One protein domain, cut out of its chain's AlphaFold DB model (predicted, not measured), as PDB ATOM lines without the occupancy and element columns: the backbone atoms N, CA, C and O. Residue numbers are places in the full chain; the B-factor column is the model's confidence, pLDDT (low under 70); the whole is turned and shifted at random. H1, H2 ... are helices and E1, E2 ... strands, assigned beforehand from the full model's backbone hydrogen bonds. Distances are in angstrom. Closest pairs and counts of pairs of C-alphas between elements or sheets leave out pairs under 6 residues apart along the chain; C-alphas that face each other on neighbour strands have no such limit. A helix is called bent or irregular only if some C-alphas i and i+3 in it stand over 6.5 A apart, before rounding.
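AT A GLANCE: This is residues 40 to 233 and 241 to 247 of the 725 residues of an uncharacterized protein of Anaerolineae bacterium (UniProt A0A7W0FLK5). Three small parallel sheets stand round a core of three helices, H1, H4 and H7, bundled side by side and running the same way: H1 on E2 E1 E3, H4 on E5 E4 E6 E7, H7 on E9 E8 E10. H2 and H8 cover the far faces of the two three-stranded sheets, H3 packs on H1, H6 on H4 and H9 on H8. The 201 printed residues, of mixed class, hold nine named helices and ten named strands, in the order E1 H1 E2 H2 E3 H3 E4 H4 E5 H5 E6 E7 H6 E8 H7 E9 H8 E10 H9. The whole is compact, with a radius of gyration of the C-alphas of 17.0 A and spans of 53 by 41 by 28 A.

HOW THE PARTS SIT: Start at E1, residues 40 to 44, between E2, 66 to 68, and E3, 87 to 91; N 67 and O 42, like N 90 and O 41, are 2.8 A apart. H1, residues 47 to 57, is over E2 and E1 at a height of 8.9 A; H2, 76 to 85, is on the opposite face. H3, residues 94 to 104, touches H1, closest at C-alphas 94 and 49, 6.4 A. Next come E5, 135 to 137, E4, 110 to 114, E6, 152 to 156, and E7, 167 to 170, with N 136 to O 112 at 3.0 A, N 154 to O 111 at 2.9 A and N 168 to O 153 at 2.8 A. H1, H4, residues 118 to 131, and H6, 173 to 183, are on one face, two layers; H5, 142 to 145, is only just not on this sheet, with 4 pairs of C-alphas within 10 A. In E9, 212 to 214, E8, 189 to 193, and E10, 227 to 231, N 214 to O 191 is 2.9 A and N 229 to O 190 is 2.8 A. H7, residues 196 to 209, and H8, 217 to 222, are over E8 on opposite faces, three layers. In the bundle, the closest C-alphas are 55 and 129 for H1 and H4, 4.4 A, and 126 and 207 for H4 and H7, 5.7 A. H9, residues 241 to 246, touches H8, closest at C-alphas 245 and 217, 6.3 A. Strand-helix-strand units, a helix linking parallel neighbour strands, are E1 H1 E2, E4 H4 E5 and E8 H7 E9; split ones, with a strand between, are E2 H2 E3, E5 H5 E6 and E9 H8 E10; the crossovers are right-handed. Every O i to N i+4 pair is within hydrogen-bond range in H3, H4, H6, H8 and H9, against 5 of 7 in H1, 5 of 6 in H2 and 8 of 10 in H7; H5 is too short for one.

IN THESE COORDINATES: Find C-alpha 40 at (202.874, 117.912, 114.547), where E1 begins. H4 runs 19.7 A from C-alpha 118 at (190.548, 96.108, 122.027); H7 spans 20.0 A. H7 is irregular, with C-alphas 197 and 200 7.7 A apart, and H1 only just, with 52 and 55 at 7.0 A. H9 ends at C-alpha 246, (216.020, 85.412, 128.360).

THE WHOLE: The C-alphas farthest apart, of Lys 148 and Arg 243, are 54.0 A apart. Residues 234 to 240 are not printed; C-alphas 233 and 241 are 12.0 A apart across this cut. Of the links printed whole, none is long. Look at residues 59 to 62 for pLDDT under 70; the mean of the printed part is 90.9.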
ATOM      1  N   PRO A  40     204.068 118.254 113.790       87.62
ATOM      2  CA  PRO A  40     202.874 117.912 114.547       87.62
ATOM      3  C   PRO A  40     203.182 116.818 115.574       87.62
ATOM      4  O   PRO A  40     203.967 115.907 115.318       87.62
ATOM      5  N   VAL A  41     202.538 116.910 116.734       90.69
ATOM      6  CA  VAL A  41     202.443 115.839 117.731       90.69
ATOM      7  C   VAL A  41     200.962 115.641 118.007       90.69
ATOM      8  O   VAL A  41     200.294 116.574 118.453       90.69
ATOM      9  N   TYR A  42     200.422 114.460 117.735       92.12
ATOM     10  CA  TYR A  42     199.006 114.198 117.978       92.12
ATOM     11  C   TYR A  42     198.804 113.658 119.383       92.12
ATOM     12  O   TYR A  42     199.489 112.738 119.813       92.12
ATOM     13  N   VAL A  43     197.865 114.252 120.109       93.12
ATOM     14  CA  VAL A  43     197.542 113.864 121.477       93.12
ATOM     15  C   VAL A  43     196.100 113.392 121.521       93.12
ATOM     16  O   VAL A  43     195.190 114.120 121.121       93.12
ATOM     17  N   VAL A  44     195.905 112.181 122.034       93.31
ATOM     18  CA  VAL A  44     194.589 111.552 122.183       93.31
ATOM     19  C   VAL A  44     194.392 111.047 123.606       93.31
ATOM     20  O   VAL A  44     195.352 110.815 124.345       93.31
ATOM     21  N   SER A  45     193.131 110.885 124.001       89.25
ATOM     22  CA  SER A  45     192.753 110.473 125.357       89.25
ATOM     23  C   SER A  45     191.917 109.197 125.421       89.25
ATOM     24  O   SER A  45     191.441 108.842 126.497       89.25
ATOM     25  N   ASN A  46     191.691 108.525 124.291       89.44
ATOM     26  CA  ASN A  46     190.972 107.255 124.246       89.44
ATOM     27  C   ASN A  46     191.653 106.252 123.303       89.44
ATOM     28  O   ASN A  46     192.405 106.633 122.404       89.44
ATOM     29  N   GLU A  47     191.362 104.967 123.523       91.12
ATOM     30  CA  GLU A  47     192.050 103.860 122.848       91.12
ATOM     31  C   GLU A  47     191.750 103.747 121.373       91.12
ATOM     32  O   GLU A  47     192.652 103.581 120.555       91.12
ATOM     33  N   SER A  48     190.472 103.881 121.050       93.50
ATOM     34  CA  SER A  48     189.979 103.778 119.690       93.50
ATOM     35  C   SER A  48     190.676 104.789 118.780       93.50
ATOM     36  O   SER A  48     191.189 104.436 117.723       93.50
ATOM     37  N   ASP A  49     190.788 106.032 119.238       93.19
ATOM     38  CA  ASP A  49     191.429 107.117 118.510       93.19
ATOM     39  C   ASP A  49     192.948 106.928 118.381       93.19
ATOM     40  O   ASP A  49     193.511 107.229 117.326       93.19
ATOM     41  N   TYR A  50     193.606 106.347 119.392       93.81
ATOM     42  CA  TYR A  50     195.020 105.965 119.303       93.81
ATOM     43  C   TYR A  50     195.259 104.937 118.191       93.81
ATOM     44  O   TYR A  50     196.109 105.140 117.322       93.81
ATOM     45  N   PHE A  51     194.461 103.862 118.163       95.19
ATOM     46  CA  PHE A  51     194.556 102.823 117.133       95.19
ATOM     47  C   PHE A  51     194.316 103.366 115.724       95.19
ATOM     48  O   PHE A  51     195.011 102.983 114.783       95.19
ATOM     49  N   ARG A  52     193.344 104.270 115.569       93.94
ATOM     50  CA  ARG A  52     192.981 104.866 114.276       93.94
ATOM     51  C   ARG A  52     194.086 105.739 113.686       93.94
ATOM     52  O   ARG A  52     194.282 105.727 112.472       93.94
ATOM     53  N   LEU A  53     194.809 106.475 114.527       92.12
ATOM     54  CA  LEU A  53     195.902 107.343 114.084       92.12
ATOM     55  C   LEU A  53     197.212 106.585 113.828       92.12
ATOM     56  O   LEU A  53     198.055 107.082 113.084       92.12
ATOM     57  N   MET A  54     197.392 105.393 114.400       89.12
ATOM     58  CA  MET A  54     198.655 104.644 114.367       89.12
ATOM     59  C   MET A  54     199.247 104.483 112.958       89.12
ATOM     60  O   MET A  54     200.430 104.737 112.751       89.12
ATOM     61  N   THR A  55     198.411 104.176 111.967       83.25
ATOM     62  CA  THR A  55     198.805 104.025 110.555       83.25
ATOM     63  C   THR A  55     199.439 105.294 109.971       83.25
ATOM     64  O   THR A  55     200.288 105.215 109.085       83.25
ATOM     65  N   ILE A  56     199.043 106.474 110.459       85.44
ATOM     66  CA  ILE A  56     199.620 107.762 110.052       85.44
ATOM     67  C   ILE A  56     200.983 107.970 110.722       85.44
ATOM     68  O   ILE A  56     201.908 108.461 110.081       85.44
ATOM     69  N   SER A  57     201.125 107.566 111.987       80.25
ATOM     70  CA  SER A  57     202.385 107.677 112.732       80.25
ATOM     71  C   SER A  57     203.468 106.747 112.199       80.25
ATOM     72  O   SER A  57     204.620 107.144 112.078       80.25
ATOM     73  N   THR A  58     203.126 105.529 111.792       72.75
ATOM     74  CA  THR A  58     204.127 104.536 111.373       72.75
ATOM     75  C   THR A  58     204.425 104.553 109.871       72.75
ATOM     76  O   THR A  58     204.989 103.594 109.339       72.75
ATOM     77  N   ASN A  59     204.043 105.615 109.153       68.31
ATOM     78  CA  ASN A  59     204.347 105.753 107.731       68.31
ATOM     79  C   ASN A  59     205.841 106.091 107.531       68.31
ATOM     80  O   ASN A  59     206.364 107.020 108.146       68.31
ATOM     81  N   GLN A  60     206.534 105.320 106.683       56.00
ATOM     82  CA  GLN A  60     208.002 105.188 106.669       56.00
ATOM     83  C   GLN A  60     208.777 106.491 106.402       56.00
ATOM     84  O   GLN A  60     209.945 106.581 106.775       56.00
ATOM     85  N   ASP A  61     208.135 107.494 105.802       53.97
ATOM     86  CA  ASP A  61     208.791 108.732 105.373       53.97
ATOM     87  C   ASP A  61     208.569 109.926 106.322       53.97
ATOM     88  O   ASP A  61     209.251 110.938 106.182       53.97
ATOM     89  N   ASN A  62     207.636 109.841 107.282       62.97
ATOM     90  CA  ASN A  62     207.300 110.951 108.183       62.97
ATOM     91  C   ASN A  62     206.604 110.439 109.455       62.97
ATOM     92  O   ASN A  62     205.379 110.489 109.564       62.97
ATOM     93  N   ASN A  63     207.382 109.964 110.431       73.88
ATOM     94  CA  ASN A  63     206.802 109.561 111.707       73.88
ATOM     95  C   ASN A  63     206.250 110.787 112.450       73.88
ATOM     96  O   ASN A  63     207.012 111.654 112.888       73.88
ATOM     97  N   ILE A  64     204.926 110.843 112.581       87.50
ATOM     98  CA  ILE A  64     204.229 111.813 113.422       87.50
ATOM     99  C   ILE A  64     204.011 111.158 114.788       87.50
ATOM    100  O   ILE A  64     203.253 110.190 114.859       87.50
ATOM    101  N   PRO A  65     204.626 111.659 115.875       89.81
ATOM    102  CA  PRO A  65     204.418 111.088 117.198       89.81
ATOM    103  C   PRO A  65     202.949 111.185 117.617       89.81
ATOM    104  O   PRO A  65     202.354 112.267 117.563       89.81
ATOM    105  N   ILE A  66     202.390 110.066 118.073       90.62
ATOM    106  CA  ILE A  66     201.088 110.015 118.739       90.62
ATOM    107  C   ILE A  66     201.344 109.761 120.216       90.62
ATOM    108  O   ILE A  66     202.138 108.899 120.580       90.62
ATOM    109  N   LEU A  67     200.687 110.534 121.072       91.44
ATOM    110  CA  LEU A  67     200.829 110.433 122.512       91.44
ATOM    111  C   LEU A  67     199.488 110.148 123.166       91.44
ATOM    112  O   LEU A  67     198.482 110.814 122.901       91.44
ATOM    113  N   TRP A  68     199.510 109.171 124.064       90.50
ATOM    114  CA  TRP A  68     198.381 108.850 124.913       90.50
ATOM    115  C   TRP A  68     198.412 109.676 126.192       90.50
ATOM    116  O   TRP A  68     199.324 109.520 127.003       90.50
ATOM    117  N   LEU A  69     197.363 110.463 126.439       88.62
ATOM    118  CA  LEU A  69     197.129 111.117 127.726       88.62
ATOM    119  C   LEU A  69     195.738 110.754 128.235       88.62
ATOM    120  O   LEU A  69     194.740 111.309 127.776       88.62
ATOM    121  N   SER A  70     195.664 109.891 129.249       77.50
ATOM    122  CA  SER A  70     194.393 109.409 129.820       77.50
ATOM    123  C   SER A  70     193.456 110.536 130.269       77.50
ATOM    124  O   SER A  70     192.243 110.364 130.319       77.50
ATOM    125  N   ASN A  71     194.015 111.707 130.577       78.38
ATOM    126  CA  ASN A  71     193.288 112.832 131.158       78.38
ATOM    127  C   ASN A  71     192.955 113.912 130.115       78.38
ATOM    128  O   ASN A  71     192.330 114.912 130.470       78.38
ATOM    129  N   GLY A  72     193.437 113.765 128.872       76.06
ATOM    130  CA  GLY A  72     193.296 114.754 127.796       76.06
ATOM    131  C   GLY A  72     193.887 116.133 128.112       76.06
ATOM    132  O   GLY A  72     193.519 117.117 127.478       76.06
ATOM    133  N   LYS A  73     194.763 116.232 129.120       81.88
ATOM    134  CA  LYS A  73     195.342 117.488 129.615       81.88
ATOM    135  C   LYS A  73     196.857 117.497 129.419       81.88
ATOM    136  O   LYS A  73     197.455 116.429 129.534       81.88
ATOM    137  N   PRO A  74     197.474 118.668 129.175       82.94
ATOM    138  CA  PRO A  74     198.926 118.809 129.202       82.94
ATOM    139  C   PRO A  74     199.514 118.280 130.514       82.94
ATOM    140  O   PRO A  74     198.946 118.498 131.587       82.94
ATOM    141  N   THR A  75     200.642 117.582 130.410       87.44
ATOM    142  CA  THR A  75     201.434 117.089 131.542       87.44
ATOM    143  C   THR A  75     202.858 117.621 131.416       87.44
ATOM    144  O   THR A  75     203.348 117.812 130.302       87.44
ATOM    145  N   ASP A  76     203.567 117.795 132.534       88.31
ATOM    146  CA  ASP A  76     204.981 118.215 132.531       88.31
ATOM    147  C   ASP A  76     205.854 117.288 131.661       88.31
ATOM    148  O   ASP A  76     206.842 117.704 131.055       88.31
ATOM    149  N   LYS A  77     205.469 116.009 131.564       89.19
ATOM    150  CA  LYS A  77     206.136 115.011 130.721       89.19
ATOM    151  C   LYS A  77     205.958 115.310 129.232       89.19
ATOM    152  O   LYS A  77     206.933 115.208 128.482       89.19
ATOM    153  N   LEU A  78     204.748 115.693 128.813       90.12
ATOM    154  CA  LEU A  78     204.480 116.145 127.450       90.12
ATOM    155  C   LEU A  78     205.261 117.424 127.144       90.12
ATOM    156  O   LEU A  78     205.946 117.483 126.126       90.12
ATOM    157  N   GLU A  79     205.205 118.420 128.029       90.50
ATOM    158  CA  GLU A  79     205.925 119.684 127.840       90.50
ATOM    159  C   GLU A  79     207.433 119.441 127.687       90.50
ATOM    160  O   GLU A  79     208.088 120.001 126.802       90.50
ATOM    161  N   ASN A  80     207.987 118.528 128.491       90.12
ATOM    162  CA  ASN A  80     209.376 118.106 128.378       90.12
ATOM    163  C   ASN A  80     209.666 117.404 127.038       90.12
ATOM    164  O   ASN A  80     210.706 117.661 126.440       90.12
ATOM    165  N   PHE A  81     208.766 116.559 126.524       92.19
ATOM    166  CA  PHE A  81     208.909 115.975 125.184       92.19
ATOM    167  C   PHE A  81     208.908 117.055 124.091       92.19
ATOM    168  O   PHE A  81     209.829 117.103 123.272       92.19
ATOM    169  N   GLN A  82     207.929 117.965 124.114       91.25
ATOM    170  CA  GLN A  82     207.800 119.055 123.141       91.25
ATOM    171  C   GLN A  82     209.033 119.959 123.126       91.25
ATOM    172  O   GLN A  82     209.512 120.330 122.053       91.25
ATOM    173  N   LYS A  83     209.597 120.252 124.305       89.88
ATOM    174  CA  LYS A  83     210.823 121.043 124.458       89.88
ATOM    175  C   LYS A  83     211.988 120.503 123.621       89.88
ATOM    176  O   LYS A  83     212.745 121.306 123.081       89.88
ATOM    177  N   TYR A  84     212.156 119.182 123.526       90.56
ATOM    178  CA  TYR A  84     213.280 118.565 122.800       90.56
ATOM    179  C   TYR A  84     212.931 118.134 121.373       90.56
ATOM    180  O   TYR A  84     213.809 118.102 120.508       90.56
ATOM    181  N   TYR A  85     211.667 117.800 121.116       90.44
ATOM    182  CA  TYR A  85     211.191 117.468 119.774       90.44
ATOM    183  C   TYR A  85     210.966 118.709 118.900       90.44
ATOM    184  O   TYR A  85     211.044 118.604 117.677       90.44
ATOM    185  N   HIS A  86     210.753 119.880 119.514       87.50
ATOM    186  CA  HIS A  86     210.353 121.119 118.840       87.50
ATOM    187  C   HIS A  86     209.070 120.938 118.011       87.50
ATOM    188  O   HIS A  86     208.987 121.385 116.869       87.50
ATOM    189  N   GLY A  87     208.089 120.232 118.580       85.12
ATOM    190  CA  GLY A  87     206.804 119.965 117.935       85.12
ATOM    191  C   GLY A  87     205.613 120.571 118.671       85.12
ATOM    192  O   GLY A  87     205.634 120.753 119.894       85.12
ATOM    193  N   ASN A  88     204.550 120.833 117.913       88.38
ATOM    194  CA  ASN A  88     203.306 121.396 118.424       88.38
ATOM    195  C   ASN A  88     202.289 120.290 118.693       88.38
ATOM    196  O   ASN A  88     201.842 119.593 117.777       88.38
ATOM    197  N   SER A  89     201.901 120.153 119.961       89.56
ATOM    198  CA  SER A  89     200.866 119.211 120.367       89.56
ATOM    199  C   SER A  89     199.491 119.691 119.936       89.56
ATOM    200  O   SER A  89     199.038 120.767 120.325       89.56
ATOM    201  N   THR A  90     198.818 118.859 119.151       91.44
ATOM    202  CA  THR A  90     197.431 119.042 118.738       91.44
ATOM    203  C   THR A  90     196.583 117.999 119.448       91.44
ATOM    204  O   THR A  90     196.762 116.798 119.246       91.44
ATOM    205  N   TYR A  91     195.671 118.467 120.295       91.38
ATOM    206  CA  TYR A  91     194.701 117.626 120.987       91.38
ATOM    207  C   TYR A  91     193.538 117.368 120.043       91.38
ATOM    208  O   TYR A  91     192.824 118.304 119.679       91.38
ATOM    209  N   LEU A  92     193.381 116.119 119.620       90.50
ATOM    210  CA  LEU A  92     192.381 115.754 118.629       90.50
ATOM    211  C   LEU A  92     191.155 115.146 119.311       90.50
ATOM    212  O   LEU A  92     191.263 114.232 120.127       90.50
ATOM    213  N   SER A  93     189.978 115.649 118.950       89.19
ATOM    214  CA  SER A  93     188.705 114.963 119.178       89.19
ATOM    215  C   SER A  93     188.473 113.887 118.114       89.19
ATOM    216  O   SER A  93     189.042 113.959 117.025       89.19
ATOM    217  N   SER A  94     187.581 112.928 118.376       86.81
ATOM    218  CA  SER A  94     187.285 111.841 117.429       86.81
ATOM    219  C   SER A  94     186.838 112.339 116.045       86.81
ATOM    220  O   SER A  94     187.201 111.725 115.046       86.81
ATOM    221  N   GLN A  95     186.128 113.476 115.978       87.62
ATOM    222  CA  GLN A  95     185.743 114.119 114.714       87.62
ATOM    223  C   GLN A  95     186.957 114.685 113.962       87.62
ATOM    224  O   GLN A  95     187.089 114.485 112.761       87.62
ATOM    225  N   GLN A  96     187.876 115.356 114.660       91.62
ATOM    226  CA  GLN A  96     189.105 115.861 114.033       91.62
ATOM    227  C   GLN A  96     190.001 114.716 113.542       91.62
ATOM    228  O   GLN A  96     190.770 114.888 112.605       91.62
ATOM    229  N   ILE A  97     189.905 113.534 114.154       91.00
ATOM    230  CA  ILE A  97     190.625 112.338 113.705       91.00
ATOM    231  C   ILE A  97     190.052 111.802 112.396       91.00
ATOM    232  O   ILE A  97     190.832 111.409 111.533       91.00
ATOM    233  N   ASP A  98     188.726 111.818 112.220       88.75
ATOM    234  CA  ASP A  98     188.115 111.510 110.922       88.75
ATOM    235  C   ASP A  98     188.671 112.431 109.832       88.75
ATOM    236  O   ASP A  98     189.135 111.942 108.805       88.75
ATOM    237  N   GLU A  99     188.702 113.743 110.087       90.31
ATOM    238  CA  GLU A  99     189.246 114.745 109.157       90.31
ATOM    239  C   GLU A  99     190.714 114.450 108.814       90.31
ATOM    240  O   GLU A  99     191.065 114.336 107.643       90.31
ATOM    241  N   VAL A 100     191.559 114.211 109.825       90.75
ATOM    242  CA  VAL A 100     192.979 113.871 109.632       90.75
ATOM    243  C   VAL A 100     193.159 112.589 108.806       90.75
ATOM    244  O   VAL A 100     194.026 112.533 107.930       90.75
ATOM    245  N   ILE A 101     192.354 111.551 109.057       91.00
ATOM    246  CA  ILE A 101     192.414 110.283 108.315       91.00
ATOM    247  C   ILE A 101     191.963 110.483 106.870       91.00
ATOM    248  O   ILE A 101     192.624 109.997 105.953       91.00
ATOM    249  N   LEU A 102     190.860 111.189 106.644       89.38
ATOM    250  CA  LEU A 102     190.317 111.420 105.307       89.38
ATOM    251  C   LEU A 102     191.233 112.316 104.468       89.38
ATOM    252  O   LEU A 102     191.426 112.040 103.283       89.38
ATOM    253  N   ASP A 103     191.865 113.314 105.082       89.06
ATOM    254  CA  ASP A 103     192.862 114.160 104.428       89.06
ATOM    255  C   ASP A 103     194.100 113.347 104.027       89.06
ATOM    256  O   ASP A 103     194.579 113.444 102.892       89.06
ATOM    257  N   HIS A 104     194.599 112.488 104.926       88.25
ATOM    258  CA  HIS A 104     195.752 111.630 104.643       88.25
ATOM    259  C   HIS A 104     195.437 110.566 103.577       88.25
ATOM    260  O   HIS A 104     196.279 110.250 102.736       88.25
ATOM    261  N   TYR A 105     194.211 110.036 103.578       88.94
ATOM    262  CA  TYR A 105     193.743 108.968 102.694       88.94
ATOM    263  C   TYR A 105     192.633 109.440 101.751       88.94
ATOM    264  O   TYR A 105     191.609 108.779 101.618       88.94
ATOM    265  N   SER A 106     192.848 110.551 101.042       84.31
ATOM    266  CA  SER A 106     191.826 111.171 100.179       84.31
ATOM    267  C   SER A 106     191.241 110.263  99.080       84.31
ATOM    268  O   SER A 106     190.137 110.510  98.600       84.31
ATOM    269  N   ASN A 107     191.948 109.201  98.668       87.44
ATOM    270  CA  ASN A 107     191.467 108.213  97.692       87.44
ATOM    271  C   ASN A 107     191.946 106.786  98.020       87.44
ATOM    272  O   ASN A 107     192.838 106.262  97.343       87.44
ATOM    273  N   PRO A 108     191.383 106.130  99.049       90.50
ATOM    274  CA  PRO A 108     191.900 104.860  99.530       90.50
ATOM    275  C   PRO A 108     191.477 103.705  98.610       90.50
ATOM    276  O   PRO A 108     190.302 103.524  98.301       90.50
ATOM    277  N   LEU A 109     192.440 102.872  98.201       94.31
ATOM    278  CA  LEU A 109     192.177 101.638  97.438       94.31
ATOM    279  C   LEU A 109     191.656 100.493  98.315       94.31
ATOM    280  O   LEU A 109     191.049  99.542  97.811       94.31
ATOM    281  N   LYS A 110     191.952 100.558  99.614       96.19
ATOM    282  CA  LYS A 110     191.640  99.560 100.638       96.19
ATOM    283  C   LYS A 110     191.186 100.288 101.893       96.19
ATOM    284  O   LYS A 110     191.672 101.383 102.149       96.19
ATOM    285  N   VAL A 111     190.312  99.673 102.677       96.81
ATOM    286  CA  VAL A 111     189.868 100.186 103.981       96.81
ATOM    287  C   VAL A 111     189.911  99.053 104.992       96.81
ATOM    288  O   VAL A 111     189.575  97.916 104.655       96.81
ATOM    289  N   VAL A 112     190.292  99.364 106.228       97.31
ATOM    290  CA  VAL A 112     190.155  98.444 107.356       97.31
ATOM    291  C   VAL A 112     189.082  98.972 108.295       97.31
ATOM    292  O   VAL A 112     188.989 100.171 108.548       97.31
ATOM    293  N   ILE A 113     188.255  98.069 108.800       96.88
ATOM    294  CA  ILE A 113     187.231  98.378 109.788       96.88
ATOM    295  C   ILE A 113     187.255  97.348 110.906       96.88
ATOM    296  O   ILE A 113     187.427  96.154 110.655       96.88
ATOM    297  N   SER A 114     187.073  97.824 112.131       96.75
ATOM    298  CA  SER A 114     187.041  96.997 113.330       96.75
ATOM    299  C   SER A 114     185.752  97.179 114.120       96.75
ATOM    300  O   SER A 114     185.089  98.210 113.994       96.75
ATOM    301  N   ASP A 115     185.409  96.197 114.950       94.50
ATOM    302  CA  ASP A 115     184.503  96.427 116.074       94.50
ATOM    303  C   ASP A 115     185.218  97.192 117.215       94.50
ATOM    304  O   ASP A 115     186.344  97.668 117.060       94.50
ATOM    305  N   LYS A 116     184.539  97.379 118.353       93.56
ATOM    306  CA  LYS A 116     185.079  98.113 119.513       93.56
ATOM    307  C   LYS A 116     185.931  97.272 120.468       93.56
ATOM    308  O   LYS A 116     186.387  97.814 121.472       93.56
ATOM    309  N   SER A 117     186.108  95.973 120.232       94.88
ATOM    310  CA  SER A 117     186.947  95.149 121.107       94.88
ATOM    311  C   SER A 117     188.415  95.545 120.951       94.88
ATOM    312  O   SER A 117     188.902  95.728 119.834       94.88
ATOM    313  N   SER A 118     189.140  95.693 122.063       93.69
ATOM    314  CA  SER A 118     190.548  96.108 122.027       93.69
ATOM    315  C   SER A 118     191.407  95.106 121.244       93.69
ATOM    316  O   SER A 118     192.318  95.509 120.525       93.69
ATOM    317  N   GLU A 119     191.078  93.810 121.293       94.44
ATOM    318  CA  GLU A 119     191.714  92.774 120.476       94.44
ATOM    319  C   GLU A 119     191.520  92.986 118.966       94.44
ATOM    320  O   GLU A 119     192.472  92.848 118.191       94.44
ATOM    321  N   ALA A 120     190.297  93.302 118.525       95.81
ATOM    322  CA  ALA A 120     190.042  93.553 117.113       95.81
ATOM    323  C   ALA A 120     190.713  94.855 116.670       95.81
ATOM    324  O   ALA A 120     191.348  94.866 115.615       95.81
ATOM    325  N   MET A 121     190.650  95.913 117.487       96.69
ATOM    326  CA  MET A 121     191.289  97.198 117.187       96.69
ATOM    327  C   MET A 121     192.815  97.072 117.077       96.69
ATOM    328  O   MET A 121     193.412  97.647 116.160       96.69
ATOM    329  N   LEU A 122     193.443  96.256 117.931       97.06
ATOM    330  CA  LEU A 122     194.858  95.895 117.834       97.06
ATOM    331  C   LEU A 122     195.192  95.343 116.443       97.06
ATOM    332  O   LEU A 122     196.036  95.898 115.744       97.06
ATOM    333  N   PHE A 123     194.517  94.287 115.985       97.69
ATOM    334  CA  PHE A 123     194.851  93.712 114.678       97.69
ATOM    335  C   PHE A 123     194.378  94.556 113.499       97.69
ATOM    336  O   PHE A 123     195.060  94.603 112.478       97.69
ATOM    337  N   ALA A 124     193.257  95.258 113.621       97.62
ATOM    338  CA  ALA A 124     192.773  96.153 112.580       97.62
ATOM    339  C   ALA A 124     193.754  97.303 112.328       97.62
ATOM    340  O   ALA A 124     194.053  97.609 111.176       97.62
ATOM    341  N   SER A 125     194.311  97.892 113.386       97.06
ATOM    342  CA  SER A 125     195.308  98.962 113.285       97.06
ATOM    343  C   SER A 125     196.639  98.465 112.706       97.06
ATOM    344  O   SER A 125     197.224  99.120 111.839       97.06
ATOM    345  N   LEU A 126     197.070  97.255 113.071       97.06
ATOM    346  CA  LEU A 126     198.245  96.598 112.493       97.06
ATOM    347  C   LEU A 126     198.075  96.263 111.005       97.06
ATOM    348  O   LEU A 126     198.958  96.541 110.192       97.06
ATOM    349  N   ILE A 127     196.926  95.701 110.623       97.38
ATOM    350  CA  ILE A 127     196.592  95.400 109.225       97.38
ATOM    351  C   ILE A 127     196.482  96.696 108.419       97.38
ATOM    352  O   ILE A 127     197.015  96.779 107.314       97.38
ATOM    353  N   SER A 128     195.841  97.720 108.981       96.12
ATOM    354  CA  SER A 128     195.745  99.060 108.401       96.12
ATOM    355  C   SER A 128     197.134  99.636 108.120       96.12
ATOM    356  O   SER A 128     197.396 100.043 106.985       96.12
ATOM    357  N   SER A 129     198.050  99.554 109.090       94.19
ATOM    358  CA  SER A 129     199.453  99.977 108.964       94.19
ATOM    359  C   SER A 129     200.204  99.197 107.883       94.19
ATOM    360  O   SER A 129     200.853  99.791 107.024       94.19
ATOM    361  N   ALA A 130     200.075  97.867 107.855       93.62
ATOM    362  CA  ALA A 130     200.746  97.019 106.869       93.62
ATOM    363  C   ALA A 130     200.227  97.218 105.433       93.62
ATOM    364  O   ALA A 130     200.991  97.061 104.475       93.62
ATOM    365  N   LEU A 131     198.939  97.547 105.281       93.00
ATOM    366  CA  LEU A 131     198.284  97.793 103.996       93.00
ATOM    367  C   LEU A 131     198.344  99.258 103.541       93.00
ATOM    368  O   LEU A 131     197.950  99.519 102.402       93.00
ATOM    369  N   HIS A 132     198.810 100.175 104.396       91.38
ATOM    370  CA  HIS A 132     198.729 101.628 104.203       91.38
ATOM    371  C   HIS A 132     197.299 102.085 103.858       91.38
ATOM    372  O   HIS A 132     197.058 102.733 102.840       91.38
ATOM    373  N   ALA A 133     196.333 101.678 104.683       93.81
ATOM    374  CA  ALA A 133     194.902 101.914 104.480       93.81
ATOM    375  C   ALA A 133     194.283 102.615 105.698       93.81
ATOM    376  O   ALA A 133     194.729 102.338 106.805       93.81
ATOM    377  N   PRO A 134     193.239 103.452 105.558       95.31
ATOM    378  CA  PRO A 134     192.558 104.051 106.705       95.31
ATOM    379  C   PRO A 134     191.870 102.988 107.577       95.31
ATOM    380  O   PRO A 134     191.338 101.998 107.058       95.31
ATOM    381  N   LEU A 135     191.866 103.225 108.894       95.94
ATOM    382  CA  LEU A 135     191.134 102.439 109.887       95.94
ATOM    383  C   LEU A 135     189.902 103.206 110.375       95.94
ATOM    384  O   LEU A 135     190.011 104.324 110.883       95.94
ATOM    385  N   PHE A 136     188.748 102.550 110.309       95.12
ATOM    386  CA  PHE A 136     187.518 103.014 110.943       95.12
ATOM    387  C   PHE A 136     187.007 102.017 111.984       95.12
ATOM    388  O   PHE A 136     187.294 100.823 111.916       95.12
ATOM    389  N   ILE A 137     186.231 102.506 112.947       93.94
ATOM    390  CA  ILE A 137     185.686 101.702 114.042       93.94
ATOM    391  C   ILE A 137     184.163 101.739 113.943       93.94
ATOM    392  O   ILE A 137     183.572 102.813 113.860       93.94
ATOM    393  N   GLU A 138     183.546 100.558 113.892       91.12
ATOM    394  CA  GLU A 138     182.115 100.270 113.683       91.12
ATOM    395  C   GLU A 138     181.490 100.744 112.364       91.12
ATOM    396  O   GLU A 138     180.622 100.058 111.824       91.12
ATOM    397  N   THR A 139     181.891 101.898 111.829       90.56
ATOM    398  CA  THR A 139     181.246 102.525 110.668       90.56
ATOM    399  C   THR A 139     182.270 103.094 109.696       90.56
ATOM    400  O   THR A 139     183.269 103.666 110.111       90.56
ATOM    401  N   ILE A 140     182.025 102.940 108.391       90.69
ATOM    402  CA  ILE A 140     182.835 103.566 107.335       90.69
ATOM    403  C   ILE A 140     182.072 104.797 106.828       90.69
ATOM    404  O   ILE A 140     180.888 104.655 106.495       90.69
ATOM    405  N   PRO A 141     182.711 105.975 106.713       90.62
ATOM    406  CA  PRO A 141     182.085 107.150 106.118       90.62
ATOM    407  C   PRO A 141     181.533 106.867 104.716       90.62
ATOM    408  O   PRO A 141     182.162 106.201 103.888       90.62
ATOM    409  N   VAL A 142     180.346 107.405 104.426       88.38
ATOM    410  CA  VAL A 142     179.640 107.185 103.149       88.38
ATOM    411  C   VAL A 142     180.473 107.655 101.954       88.38
ATOM    412  O   VAL A 142     180.462 107.026 100.898       88.38
ATOM    413  N   GLU A 143     181.228 108.737 102.115       89.19
ATOM    414  CA  GLU A 143     182.132 109.266 101.089       89.19
ATOM    415  C   GLU A 143     183.264 108.297 100.719       89.19
ATOM    416  O   GLU A 143     183.599 108.169  99.542       89.19
ATOM    417  N   VAL A 144     183.778 107.537 101.691       90.12
ATOM    418  CA  VAL A 144     184.789 106.499 101.465       90.12
ATOM    419  C   VAL A 144     184.166 105.296 100.757       90.12
ATOM    420  O   VAL A 144     184.734 104.791  99.791       90.12
ATOM    421  N   LEU A 145     182.969 104.867 101.178       89.19
ATOM    422  CA  LEU A 145     182.234 103.767 100.532       89.19
ATOM    423  C   LEU A 145     181.838 104.081  99.082       89.19
ATOM    424  O   LEU A 145     181.807 103.181  98.245       89.19
ATOM    425  N   ASN A 146     181.556 105.348  98.780       87.56
ATOM    426  CA  ASN A 146     181.218 105.806  97.433       87.56
ATOM    427  C   ASN A 146     182.451 106.022  96.538       87.56
ATOM    428  O   ASN A 146     182.297 106.350  95.355       87.56
ATOM    429  N   ASN A 147     183.670 105.846  97.061       87.25
ATOM    430  CA  ASN A 147     184.881 105.988  96.268       87.25
ATOM    431  C   ASN A 147     184.978 104.860  95.228       87.25
ATOM    432  O   ASN A 147     185.097 103.682  95.560       87.25
ATOM    433  N   LYS A 148     184.987 105.228  93.942       85.56
ATOM    434  CA  LYS A 148     185.043 104.275  92.820       85.56
ATOM    435  C   LYS A 148     186.324 103.439  92.779       85.56
ATOM    436  O   LYS A 148     186.336 102.403  92.122       85.56
ATOM    437  N   ASN A 149     187.387 103.895  93.438       90.75
ATOM    438  CA  ASN A 149     188.675 103.209  93.471       90.75
ATOM    439  C   ASN A 149     188.780 102.199  94.626       90.75
ATOM    440  O   ASN A 149     189.727 101.410  94.656       90.75
ATOM    441  N   LEU A 150     187.830 102.204  95.569       93.94
ATOM    442  CA  LEU A 150     187.844 101.294  96.707       93.94
ATOM    443  C   LEU A 150     187.593  99.857  96.233       93.94
ATOM    444  O   LEU A 150     186.531  99.520  95.714       93.94
ATOM    445  N   SER A 151     188.596  99.001  96.416       95.06
ATOM    446  CA  SER A 151     188.626  97.642  95.860       95.06
ATOM    447  C   SER A 151     188.478  96.534  96.904       95.06
ATOM    448  O   SER A 151     188.084  95.418  96.559       95.06
ATOM    449  N   LEU A 152     188.796  96.825  98.168       96.50
ATOM    450  CA  LEU A 152     188.789  95.856  99.261       96.50
ATOM    451  C   LEU A 152     188.440  96.524 100.595       96.50
ATOM    452  O   LEU A 152     188.997  97.568 100.932       96.50
ATOM    453  N   ILE A 153     187.584  95.865 101.372       97.12
ATOM    454  CA  ILE A 153     187.344  96.168 102.785       97.12
ATOM    455  C   ILE A 153     187.797  94.967 103.615       97.12
ATOM    456  O   ILE A 153     187.322  93.855 103.392       97.12
ATOM    457  N   THR A 154     188.688  95.180 104.577       97.62
ATOM    458  CA  THR A 154     189.066  94.159 105.562       97.62
ATOM    459  C   THR A 154     188.318  94.435 106.861       97.62
ATOM    460  O   THR A 154     188.536  95.463 107.496       97.62
ATOM    461  N   ALA A 155     187.411  93.536 107.234       96.94
ATOM    462  CA  ALA A 155     186.604  93.627 108.445       96.94
ATOM    463  C   ALA A 155     187.193  92.721 109.532       96.94
ATOM    464  O   ALA A 155     187.326  91.516 109.315       96.94
ATOM    465  N   VAL A 156     187.539  93.298 110.682       97.19
ATOM    466  CA  VAL A 156     188.176  92.608 111.811       97.19
ATOM    467  C   VAL A 156     187.230  92.596 113.006       97.19
ATOM    468  O   VAL A 156     186.832  93.657 113.486       97.19
ATOM    469  N   GLY A 157     186.890  91.401 113.488       94.56
ATOM    470  CA  GLY A 157     185.891  91.210 114.540       94.56
ATOM    471  C   GLY A 157     184.454  91.141 114.008       94.56
ATOM    472  O   GLY A 157     184.213  90.864 112.828       94.56
ATOM    473  N   GLU A 158     183.481  91.374 114.884       91.88
ATOM    474  CA  GLU A 158     182.047  91.242 114.609       91.88
ATOM    475  C   GLU A 158     181.463  92.494 113.928       91.88
ATOM    476  O   GLU A 158     180.592  93.186 114.453       91.88
ATOM    477  N   VAL A 159     181.932  92.791 112.712       90.00
ATOM    478  CA  VAL A 159     181.472  93.952 111.932       90.00
ATOM    479  C   VAL A 159     180.446  93.548 110.867       90.00
ATOM    480  O   VAL A 159     180.707  92.717 109.990       90.00
ATOM    481  N   ASN A 160     179.280  94.199 110.886       85.44
ATOM    482  CA  ASN A 160     178.230  94.020 109.882       85.44
ATOM    483  C   ASN A 160     178.291  95.117 108.813       85.44
ATOM    484  O   ASN A 160     177.958  96.270 109.071       85.44
ATOM    485  N   ILE A 161     178.671  94.743 107.588       85.50
ATOM    486  CA  ILE A 161     178.782  95.663 106.447       85.50
ATOM    487  C   ILE A 161     177.942  95.127 105.293       85.50
ATOM    488  O   ILE A 161     178.107  93.978 104.878       85.50
ATOM    489  N   VAL A 162     177.062  95.972 104.758       85.69
ATOM    490  CA  VAL A 162     176.259  95.682 103.564       85.69
ATOM    491  C   VAL A 162     176.809  96.515 102.409       85.69
ATOM    492  O   VAL A 162     176.598  97.722 102.352       85.69
ATOM    493  N   THR A 163     177.557  95.883 101.505       88.00
ATOM    494  CA  THR A 163     178.218  96.551 100.373       88.00
ATOM    495  C   THR A 163     178.460  95.580  99.218       88.00
ATOM    496  O   THR A 163     178.558  94.371  99.427       88.00
ATOM    497  N   SER A 164     178.562  96.100  97.993       89.00
ATOM    498  CA  SER A 164     178.979  95.337  96.808       89.00
ATOM    499  C   SER A 164     180.503  95.220  96.666       89.00
ATOM    500  O   SER A 164     180.983  94.522  95.775       89.00
ATOM    501  N   ILE A 165     181.269  95.925  97.504       93.75
ATOM    502  CA  ILE A 165     182.737  95.911  97.498       93.75
ATOM    503  C   ILE A 165     183.238  94.586  98.087       93.75
ATOM    504  O   ILE A 165     182.670  94.060  99.049       93.75
ATOM    505  N   LYS A 166     184.323  94.036  97.523       94.94
ATOM    506  CA  LYS A 166     184.940  92.808  98.037       94.94
ATOM    507  C   LYS A 166     185.299  92.998  99.511       94.94
ATOM    508  O   LYS A 166     186.039  93.916  99.855       94.94
ATOM    509  N   THR A 167     184.796  92.107 100.360       94.56
ATOM    510  CA  THR A 167     185.042  92.147 101.803       94.56
ATOM    511  C   THR A 167     185.805  90.902 102.240       94.56
ATOM    512  O   THR A 167     185.380  89.781 101.963       94.56
ATOM    513  N   GLU A 168     186.923  91.099 102.925       95.75
ATOM    514  CA  GLU A 168     187.675  90.060 103.622       95.75
ATOM    515  C   GLU A 168     187.304  90.100 105.105       95.75
ATOM    516  O   GLU A 168     187.506  91.115 105.767       95.75
ATOM    517  N   LYS A 169     186.704  89.019 105.617       95.44
ATOM    518  CA  LYS A 169     186.223  88.945 107.001       95.44
ATOM    519  C   LYS A 169     187.180  88.130 107.864       95.44
ATOM    520  O   LYS A 169     187.405  86.951 107.593       95.44
ATOM    521  N   LEU A 170     187.688  88.759 108.916       96.81
ATOM    522  CA  LEU A 170     188.547  88.183 109.944       96.81
ATOM    523  C   LEU A 170     187.736  88.142 111.247       96.81
ATOM    524  O   LEU A 170     187.843  89.014 112.102       96.81
ATOM    525  N   ASP A 171     186.867  87.140 111.339       91.62
ATOM    526  CA  ASP A 171     185.847  86.944 112.383       91.62
ATOM    527  C   ASP A 171     186.392  86.343 113.695       91.62
ATOM    528  O   ASP A 171     185.631  86.104 114.628       91.62
ATOM    529  N   SER A 172     187.699  86.082 113.783       93.06
ATOM    530  CA  SER A 172     188.343  85.615 115.008       93.06
ATOM    531  C   SER A 172     189.720  86.238 115.199       93.06
ATOM    532  O   SER A 172     190.409  86.583 114.234       93.06
ATOM    533  N   LEU A 173     190.144  86.308 116.463       91.38
ATOM    534  CA  LEU A 173     191.461  86.806 116.852       91.38
ATOM    535  C   LEU A 173     192.595  86.066 116.136       91.38
ATOM    536  O   LEU A 173     193.498  86.680 115.578       91.38
ATOM    537  N   GLU A 174     192.512  84.736 116.105       94.75
ATOM    538  CA  GLU A 174     193.509  83.874 115.470       94.75
ATOM    539  C   GLU A 174     193.612  84.138 113.961       94.75
ATOM    540  O   GLU A 174     194.714  84.219 113.417       94.75
ATOM    541  N   LYS A 175     192.479  84.325 113.269       96.12
ATOM    542  CA  LYS A 175     192.484  84.667 111.839       96.12
ATOM    543  C   LYS A 175     193.095  86.040 111.599       96.12
ATOM    544  O   LYS A 175     193.891  86.175 110.673       96.12
ATOM    545  N   ALA A 176     192.757  87.029 112.426       97.12
ATOM    546  CA  ALA A 176     193.312  88.373 112.321       97.12
ATOM    547  C   ALA A 176     194.833  88.381 112.551       97.12
ATOM    548  O   ALA A 176     195.578  88.939 111.743       97.12
ATOM    549  N   GLN A 177     195.300  87.671 113.582       95.94
ATOM    550  CA  GLN A 177     196.720  87.498 113.878       95.94
ATOM    551  C   GLN A 177     197.466  86.790 112.746       95.94
ATOM    552  O   GLN A 177     198.513  87.264 112.306       95.94
ATOM    553  N   ASN A 178     196.935  85.667 112.256       95.94
ATOM    554  CA  ASN A 178     197.555  84.905 111.176       95.94
ATOM    555  C   ASN A 178     197.622  85.720 109.886       95.94
ATOM    556  O   ASN A 178     198.662  85.731 109.230       95.94
ATOM    557  N   TYR A 179     196.546  86.432 109.547       97.62
ATOM    558  CA  TYR A 179     196.509  87.314 108.387       97.62
ATOM    559  C   TYR A 179     197.566  88.417 108.490       97.62
ATOM    560  O   TYR A 179     198.374  88.585 107.579       97.62
ATOM    561  N   TYR A 180     197.627  89.127 109.621       97.31
ATOM    562  CA  TYR A 180     198.638  90.159 109.833       97.31
ATOM    563  C   TYR A 180     200.064  89.592 109.766       97.31
ATOM    564  O   TYR A 180     200.891  90.095 109.010       97.31
ATOM    565  N   ASN A 181     200.350  88.501 110.482       95.38
ATOM    566  CA  ASN A 181     201.681  87.890 110.494       95.38
ATOM    567  C   ASN A 181     202.109  87.360 109.109       95.38
ATOM    568  O   ASN A 181     203.309  87.274 108.846       95.38
ATOM    569  N   GLN A 182     201.163  87.034 108.218       95.44
ATOM    570  CA  GLN A 182     201.437  86.730 106.808       95.44
ATOM    571  C   GLN A 182     201.807  87.979 105.996       95.44
ATOM    572  O   GLN A 182     202.670  87.890 105.126       95.44
ATOM    573  N   LEU A 183     201.209  89.142 106.284       95.12
ATOM    574  CA  LEU A 183     201.589  90.412 105.647       95.12
ATOM    575  C   LEU A 183     203.025  90.839 105.997       95.12
ATOM    576  O   LEU A 183     203.644  91.575 105.229       95.12
ATOM    577  N   VAL A 184     203.550  90.378 107.138       94.12
ATOM    578  CA  VAL A 184     204.897  90.691 107.649       94.12
ATOM    579  C   VAL A 184     205.781  89.442 107.815       94.12
ATOM    580  O   VAL A 184     206.596  89.334 108.733       94.12
ATOM    581  N   ASP A 185     205.637  88.462 106.923       87.31
ATOM    582  CA  ASP A 185     206.298  87.151 107.003       87.31
ATOM    583  C   ASP A 185     207.833  87.208 107.174       87.31
ATOM    584  O   ASP A 185     208.405  86.386 107.901       87.31
ATOM    585  N   LYS A 186     208.477  88.204 106.556       86.94
ATOM    586  CA  LYS A 186     209.928  88.468 106.559       86.94
ATOM    587  C   LYS A 186     210.399  89.438 107.647       86.94
ATOM    588  O   LYS A 186     211.507  89.953 107.548       86.94
ATOM    589  N   ALA A 187     209.574  89.727 108.649       89.69
ATOM    590  CA  ALA A 187     209.963  90.621 109.732       89.69
ATOM    591  C   ALA A 187     211.169  90.086 110.522       89.69
ATOM    592  O   ALA A 187     211.179  88.928 110.945       89.69
ATOM    593  N   ASP A 188     212.136  90.965 110.797       94.00
ATOM    594  CA  ASP A 188     213.290  90.684 111.664       94.00
ATOM    595  C   ASP A 188     212.973  90.864 113.157       94.00
ATOM    596  O   ASP A 188     213.812  90.572 114.012       94.00
ATOM    597  N   THR A 189     211.767  91.334 113.481       96.38
ATOM    598  CA  THR A 189     211.333  91.654 114.842       96.38
ATOM    599  C   THR A 189     210.035  90.922 115.179       96.38
ATOM    600  O   THR A 189     209.125  90.819 114.351       96.38
ATOM    601  N   ALA A 190     209.940  90.434 116.413       96.88
ATOM    602  CA  ALA A 190     208.705  89.978 117.035       96.88
ATOM    603  C   ALA A 190     208.338  90.879 118.219       96.88
ATOM    604  O   ALA A 190     209.211  91.322 118.964       96.88
ATOM    605  N   VAL A 191     207.043  91.112 118.411       98.19
ATOM    606  CA  VAL A 191     206.470  91.824 119.551       98.19
ATOM    607  C   VAL A 191     205.584  90.858 120.331       98.19
ATOM    608  O   VAL A 191     204.690  90.223 119.771       98.19
ATOM    609  N   VAL A 192     205.838  90.742 121.630       97.69
ATOM    610  CA  VAL A 192     205.001  90.007 122.578       97.69
ATOM    611  C   VAL A 192     204.228  91.017 123.409       97.69
ATOM    612  O   VAL A 192     204.843  91.855 124.065       97.69
ATOM    613  N   ILE A 193     202.904  90.915 123.406       97.19
ATOM    614  CA  ILE A 193     202.006  91.801 124.149       97.19
ATOM    615  C   ILE A 193     201.318  90.970 125.228       97.19
ATOM    616  O   ILE A 193     200.584  90.037 124.908       97.19
ATOM    617  N   SER A 194     201.604  91.247 126.499       90.56
ATOM    618  CA  SER A 194     201.155  90.373 127.595       90.56
ATOM    619  C   SER A 194     199.813  90.744 128.209       90.56
ATOM    620  O   SER A 194     199.191  89.877 128.816       90.56
ATOM    621  N   ASP A 195     199.362  91.988 128.045       94.44
ATOM    622  CA  ASP A 195     198.206  92.516 128.767       94.44
ATOM    623  C   ASP A 195     197.319  93.364 127.831       94.44
ATOM    624  O   ASP A 195     197.862  94.144 127.039       94.44
ATOM    625  N   PRO A 196     195.974  93.276 127.927       94.12
ATOM    626  CA  PRO A 196     195.055  94.113 127.148       94.12
ATOM    627  C   PRO A 196     195.280  95.614 127.325       94.12
ATOM    628  O   PRO A 196     195.207  96.369 126.363       94.12
ATOM    629  N   GLU A 197     195.638  96.042 128.539       94.44
ATOM    630  CA  GLU A 197     195.890  97.452 128.870       94.44
ATOM    631  C   GLU A 197     197.031  98.081 128.056       94.44
ATOM    632  O   GLU A 197     197.113  99.303 127.954       94.44
ATOM    633  N   VAL A 198     197.917  97.263 127.476       95.31
ATOM    634  CA  VAL A 198     199.051  97.726 126.663       95.31
ATOM    635  C   VAL A 198     198.914  97.347 125.186       95.31
ATOM    636  O   VAL A 198     199.894  97.444 124.445       95.31
ATOM    637  N   TYR A 199     197.725  96.939 124.723       96.19
ATOM    638  CA  TYR A 199     197.493  96.608 123.312       96.19
ATOM    639  C   TYR A 199     197.823  97.770 122.377       96.19
ATOM    640  O   TYR A 199     198.511  97.553 121.384       96.19
ATOM    641  N   SER A 200     197.417  98.995 122.708       94.62
ATOM    642  CA  SER A 200     197.743 100.199 121.926       94.62
ATOM    643  C   SER A 200     199.254 100.423 121.766       94.62
ATOM    644  O   SER A 200     199.739 100.643 120.657       94.62
ATOM    645  N   ILE A 201     200.017 100.271 122.849       95.81
ATOM    646  CA  ILE A 201     201.484 100.396 122.856       95.81
ATOM    647  C   ILE A 201     202.140  99.262 122.061       95.81
ATOM    648  O   ILE A 201     203.068  99.481 121.282       95.81
ATOM    649  N   GLY A 202     201.655  98.033 122.246       96.56
ATOM    650  CA  GLY A 202     202.134  96.867 121.511       96.56
ATOM    651  C   GLY A 202     201.868  96.971 120.011       96.56
ATOM    652  O   GLY A 202     202.735  96.612 119.213       96.56
ATOM    653  N   ALA A 203     200.708  97.510 119.634       95.81
ATOM    654  CA  ALA A 203     200.341  97.776 118.252       95.81
ATOM    655  C   ALA A 203     201.296  98.785 117.610       95.81
ATOM    656  O   ALA A 203     201.807  98.531 116.523       95.81
ATOM    657  N   GLU A 204     201.588  99.891 118.299       95.12
ATOM    658  CA  GLU A 204     202.470 100.939 117.786       95.12
ATOM    659  C   GLU A 204     203.892 100.415 117.567       95.12
ATOM    660  O   GLU A 204     204.455 100.568 116.480       95.12
ATOM    661  N   ALA A 205     204.448  99.719 118.565       95.25
ATOM    662  CA  ALA A 205     205.758  99.089 118.444       95.25
ATOM    663  C   ALA A 205     205.791  98.084 117.280       95.25
ATOM    664  O   ALA A 205     206.743  98.060 116.496       95.25
ATOM    665  N   ALA A 206     204.746  97.268 117.128       96.19
ATOM    666  CA  ALA A 206     204.677  96.290 116.051       96.19
ATOM    667  C   ALA A 206     204.507  96.929 114.669       96.19
ATOM    668  O   ALA A 206     205.167  96.491 113.728       96.19
ATOM    669  N   ALA A 207     203.694  97.975 114.531       94.12
ATOM    670  CA  ALA A 207     203.509  98.681 113.269       94.12
ATOM    671  C   ALA A 207     204.778  99.419 112.829       94.12
ATOM    672  O   ALA A 207     205.172  99.292 111.669       94.12
ATOM    673  N   TYR A 208     205.469 100.096 113.755       92.75
ATOM    674  CA  TYR A 208     206.731 100.782 113.468       92.75
ATOM    675  C   TYR A 208     207.799  99.815 112.930       92.75
ATOM    676  O   TYR A 208     208.456 100.090 111.925       92.75
ATOM    677  N   HIS A 209     207.924  98.636 113.548       93.06
ATOM    678  CA  HIS A 209     208.895  97.610 113.142       93.06
ATOM    679  C   HIS A 209     208.414  96.680 112.031       93.06
ATOM    680  O   HIS A 209     209.182  95.824 111.586       93.06
ATOM    681  N   ARG A 210     207.145  96.792 111.613       93.81
ATOM    682  CA  ARG A 210     206.441  95.766 110.819       93.81
ATOM    683  C   ARG A 210     206.666  94.367 111.409       93.81
ATOM    684  O   ARG A 210     207.019  93.433 110.698       93.81
ATOM    685  N   ALA A 211     206.546  94.247 112.728       96.06
ATOM    686  CA  ALA A 211     206.908  93.060 113.491       96.06
ATOM    687  C   ALA A 211     205.772  92.039 113.560       96.06
ATOM    688  O   ALA A 211     204.597  92.408 113.552       96.06
ATOM    689  N   LYS A 212     206.122  90.759 113.722       97.00
ATOM    690  CA  LYS A 212     205.148  89.704 114.052       97.00
ATOM    691  C   LYS A 212     204.626  89.896 115.472       97.00
ATOM    692  O   LYS A 212     205.413  90.214 116.358       97.00
ATOM    693  N   VAL A 213     203.338  89.652 115.701       97.06
ATOM    694  CA  VAL A 213     202.706  89.831 117.021       97.06
ATOM    695  C   VAL A 213     202.333  88.494 117.650       97.06
ATOM    696  O   VAL A 213     201.802  87.599 116.981       97.06
ATOM    697  N   PHE A 214     202.603  88.382 118.950       95.88
ATOM    698  CA  PHE A 214     202.320  87.231 119.804       95.88
ATOM    699  C   PHE A 214     201.788  87.684 121.169       95.88
ATOM    700  O   PHE A 214     202.084  88.789 121.617       95.88
ATOM    701  N   PHE A 215     201.062  86.807 121.864       94.38
ATOM    702  CA  PHE A 215     200.501  87.095 123.196       94.38
ATOM    703  C   PHE A 215     201.216  86.355 124.335       94.38
ATOM    704  O   PHE A 215     200.902  86.524 125.510       94.38
ATOM    705  N   ASN A 216     202.203  85.522 124.003       91.25
ATOM    706  CA  ASN A 216     203.011  84.795 124.974       91.25
ATOM    707  C   ASN A 216     204.492  84.841 124.576       91.25
ATOM    708  O   ASN A 216     204.837  84.700 123.401       91.25
ATOM    709  N   ILE A 217     205.360  84.982 125.580       91.19
ATOM    710  CA  ILE A 217     206.822  84.990 125.463       91.19
ATOM    711  C   ILE A 217     207.322  83.772 124.682       91.19
ATOM    712  O   ILE A 217     208.136  83.927 123.778       91.19
ATOM    713  N   GLU A 218     206.799  82.576 124.965       90.38
ATOM    714  CA  GLU A 218     207.257  81.349 124.297       90.38
ATOM    715  C   GLU A 218     206.984  81.374 122.785       90.38
ATOM    716  O   GLU A 218     207.833  81.001 121.975       90.38
ATOM    717  N   GLN A 219     205.820  81.881 122.376       90.00
ATOM    718  CA  GLN A 219     205.496  82.054 120.957       90.00
ATOM    719  C   GLN A 219     206.421  83.088 120.295       90.00
ATOM    720  O   GLN A 219     206.925  82.853 119.198       90.00
ATOM    721  N   GLY A 220     206.710  84.198 120.985       89.12
ATOM    722  CA  GLY A 220     207.663  85.205 120.515       89.12
ATOM    723  C   GLY A 220     209.070  84.642 120.307       89.12
ATOM    724  O   GLY A 220     209.667  84.858 119.253       89.12
ATOM    725  N   LYS A 221     209.575  83.854 121.260       86.81
ATOM    726  CA  LYS A 221     210.902  83.225 121.180       86.81
ATOM    727  C   LYS A 221     210.995  82.199 120.054       86.81
ATOM    728  O   LYS A 221     211.912  82.243 119.237       86.81
ATOM    729  N   THR A 222     209.990  81.327 119.925       86.19
ATOM    730  CA  THR A 222     209.962  80.321 118.845       86.19
ATOM    731  C   THR A 222     209.927  80.921 117.436       86.19
ATOM    732  O   THR A 222     210.286  80.224 116.485       86.19
ATOM    733  N   SER A 223     209.581  82.206 117.284       84.75
ATOM    734  CA  SER A 223     209.648  82.904 115.994       84.75
ATOM    735  C   SER A 223     211.074  83.050 115.440       84.75
ATOM    736  O   SER A 223     211.225  83.200 114.227       84.75
ATOM    737  N   LYS A 224     212.106  82.997 116.304       78.88
ATOM    738  CA  LYS A 224     213.538  83.146 115.962       78.88
ATOM    739  C   LYS A 224     213.873  84.402 115.144       78.88
ATOM    740  O   LYS A 224     214.815  84.411 114.354       78.88
ATOM    741  N   THR A 225     213.095  85.462 115.326       89.94
ATOM    742  CA  THR A 225     213.379  86.802 114.791       89.94
ATOM    743  C   THR A 225     214.664  87.371 115.407       89.94
ATOM    744  O   THR A 225     215.038  86.981 116.513       89.94
ATOM    745  N   LYS A 226     215.366  88.288 114.723       90.56
ATOM    746  CA  LYS A 226     216.599  88.905 115.254       90.56
ATOM    747  C   LYS A 226     216.325  89.664 116.555       90.56
ATOM    748  O   LYS A 226     217.138  89.602 117.477       90.56
ATOM    749  N   ASN A 227     215.198  90.373 116.629       95.19
ATOM    750  CA  ASN A 227     214.824  91.191 117.779       95.19
ATOM    751  C   ASN A 227     213.497  90.727 118.387       95.19
ATOM    752  O   ASN A 227     212.559  90.393 117.667       95.19
ATOM    753  N   LEU A 228     213.402  90.772 119.714       96.12
ATOM    754  CA  LEU A 228     212.188  90.485 120.469       96.12
ATOM    755  C   LEU A 228     211.872  91.676 121.377       96.12
ATOM    756  O   LEU A 228     212.670  92.035 122.242       96.12
ATOM    757  N   ILE A 229     210.702  92.273 121.183       98.06
ATOM    758  CA  ILE A 229     210.180  93.350 122.022       98.06
ATOM    759  C   ILE A 229     209.095  92.765 122.912       98.06
ATOM    760  O   ILE A 229     208.120  92.203 122.416       98.06
ATOM    761  N   TRP A 230     209.242  92.905 124.223       97.81
ATOM    762  CA  TRP A 230     208.202  92.525 125.168       97.81
ATOM    763  C   TRP A 230     207.516  93.772 125.721       97.81
ATOM    764  O   TRP A 230     208.140  94.577 126.406       97.81
ATOM    765  N   VAL A 231     206.236  93.941 125.400       98.25
ATOM    766  CA  VAL A 231     205.409  95.056 125.870       98.25
ATOM    767  C   VAL A 231     204.523  94.551 126.998       98.25
ATOM    768  O   VAL A 231     203.717  93.636 126.804       98.25
ATOM    769  N   THR A 232     204.709  95.105 128.197       96.75
ATOM    770  CA  THR A 232     204.046  94.584 129.395       96.75
ATOM    771  C   THR A 232     203.935  95.599 130.529       96.75
ATOM    772  O   THR A 232     204.720  96.550 130.637       96.75
ATOM    773  N   LEU A 233     202.972  95.354 131.417       95.81
ATOM    774  CA  LEU A 233     202.826  96.069 132.680       95.81
ATOM    775  C   LEU A 233     203.993  95.779 133.646       95.81
ATOM    776  O   LEU A 233     204.544  94.675 133.654       95.81
ATOM    777  N   ASN A 241     209.981  85.870 135.210       87.69
ATOM    778  CA  ASN A 241     209.619  86.262 133.849       87.69
ATOM    779  C   ASN A 241     210.825  86.772 133.061       87.69
ATOM    780  O   ASN A 241     210.939  86.435 131.885       87.69
ATOM    781  N   PHE A 242     211.767  87.484 133.690       86.31
ATOM    782  CA  PHE A 242     213.045  87.809 133.048       86.31
ATOM    783  C   PHE A 242     213.830  86.546 132.691       86.31
ATOM    784  O   PHE A 242     214.278  86.408 131.555       86.31
ATOM    785  N   ARG A 243     213.930  85.584 133.618       81.62
ATOM    786  CA  ARG A 243     214.557  84.283 133.346       81.62
ATOM    787  C   ARG A 243     213.869  83.567 132.189       81.62
ATOM    788  O   ARG A 243     214.550  83.088 131.295       81.62
ATOM    789  N   ARG A 244     212.534  83.541 132.154       85.81
ATOM    790  CA  ARG A 244     211.768  82.937 131.051       85.81
ATOM    791  C   ARG A 244     212.036  83.631 129.710       85.81
ATOM    792  O   ARG A 244     212.307  82.963 128.710       85.81
ATOM    793  N   LEU A 245     211.994  84.964 129.702       87.19
ATOM    794  CA  LEU A 245     212.227  85.802 128.526       87.19
ATOM    795  C   LEU A 245     213.613  85.564 127.929       87.19
ATOM    796  O   LEU A 245     213.736  85.357 126.726       87.19
ATOM    797  N   TYR A 246     214.635  85.548 128.781       81.56
ATOM    798  CA  TYR A 246     216.020  85.412 128.360       81.56
ATOM    799  C   TYR A 246     216.512  83.958 128.304       81.56
ATOM    800  O   TYR A 246     217.593  83.731 127.782       81.56
ATOM    801  N   ALA A 247     215.757  82.962 128.779       76.12
ATOM    802  CA  ALA A 247     216.194  81.563 128.749       76.12
ATOM    803  C   ALA A 247     216.665  81.159 127.341       76.12
ATOM    804  O   ALA A 247     215.944  81.375 126.364       76.12
TER     805      ALA A 247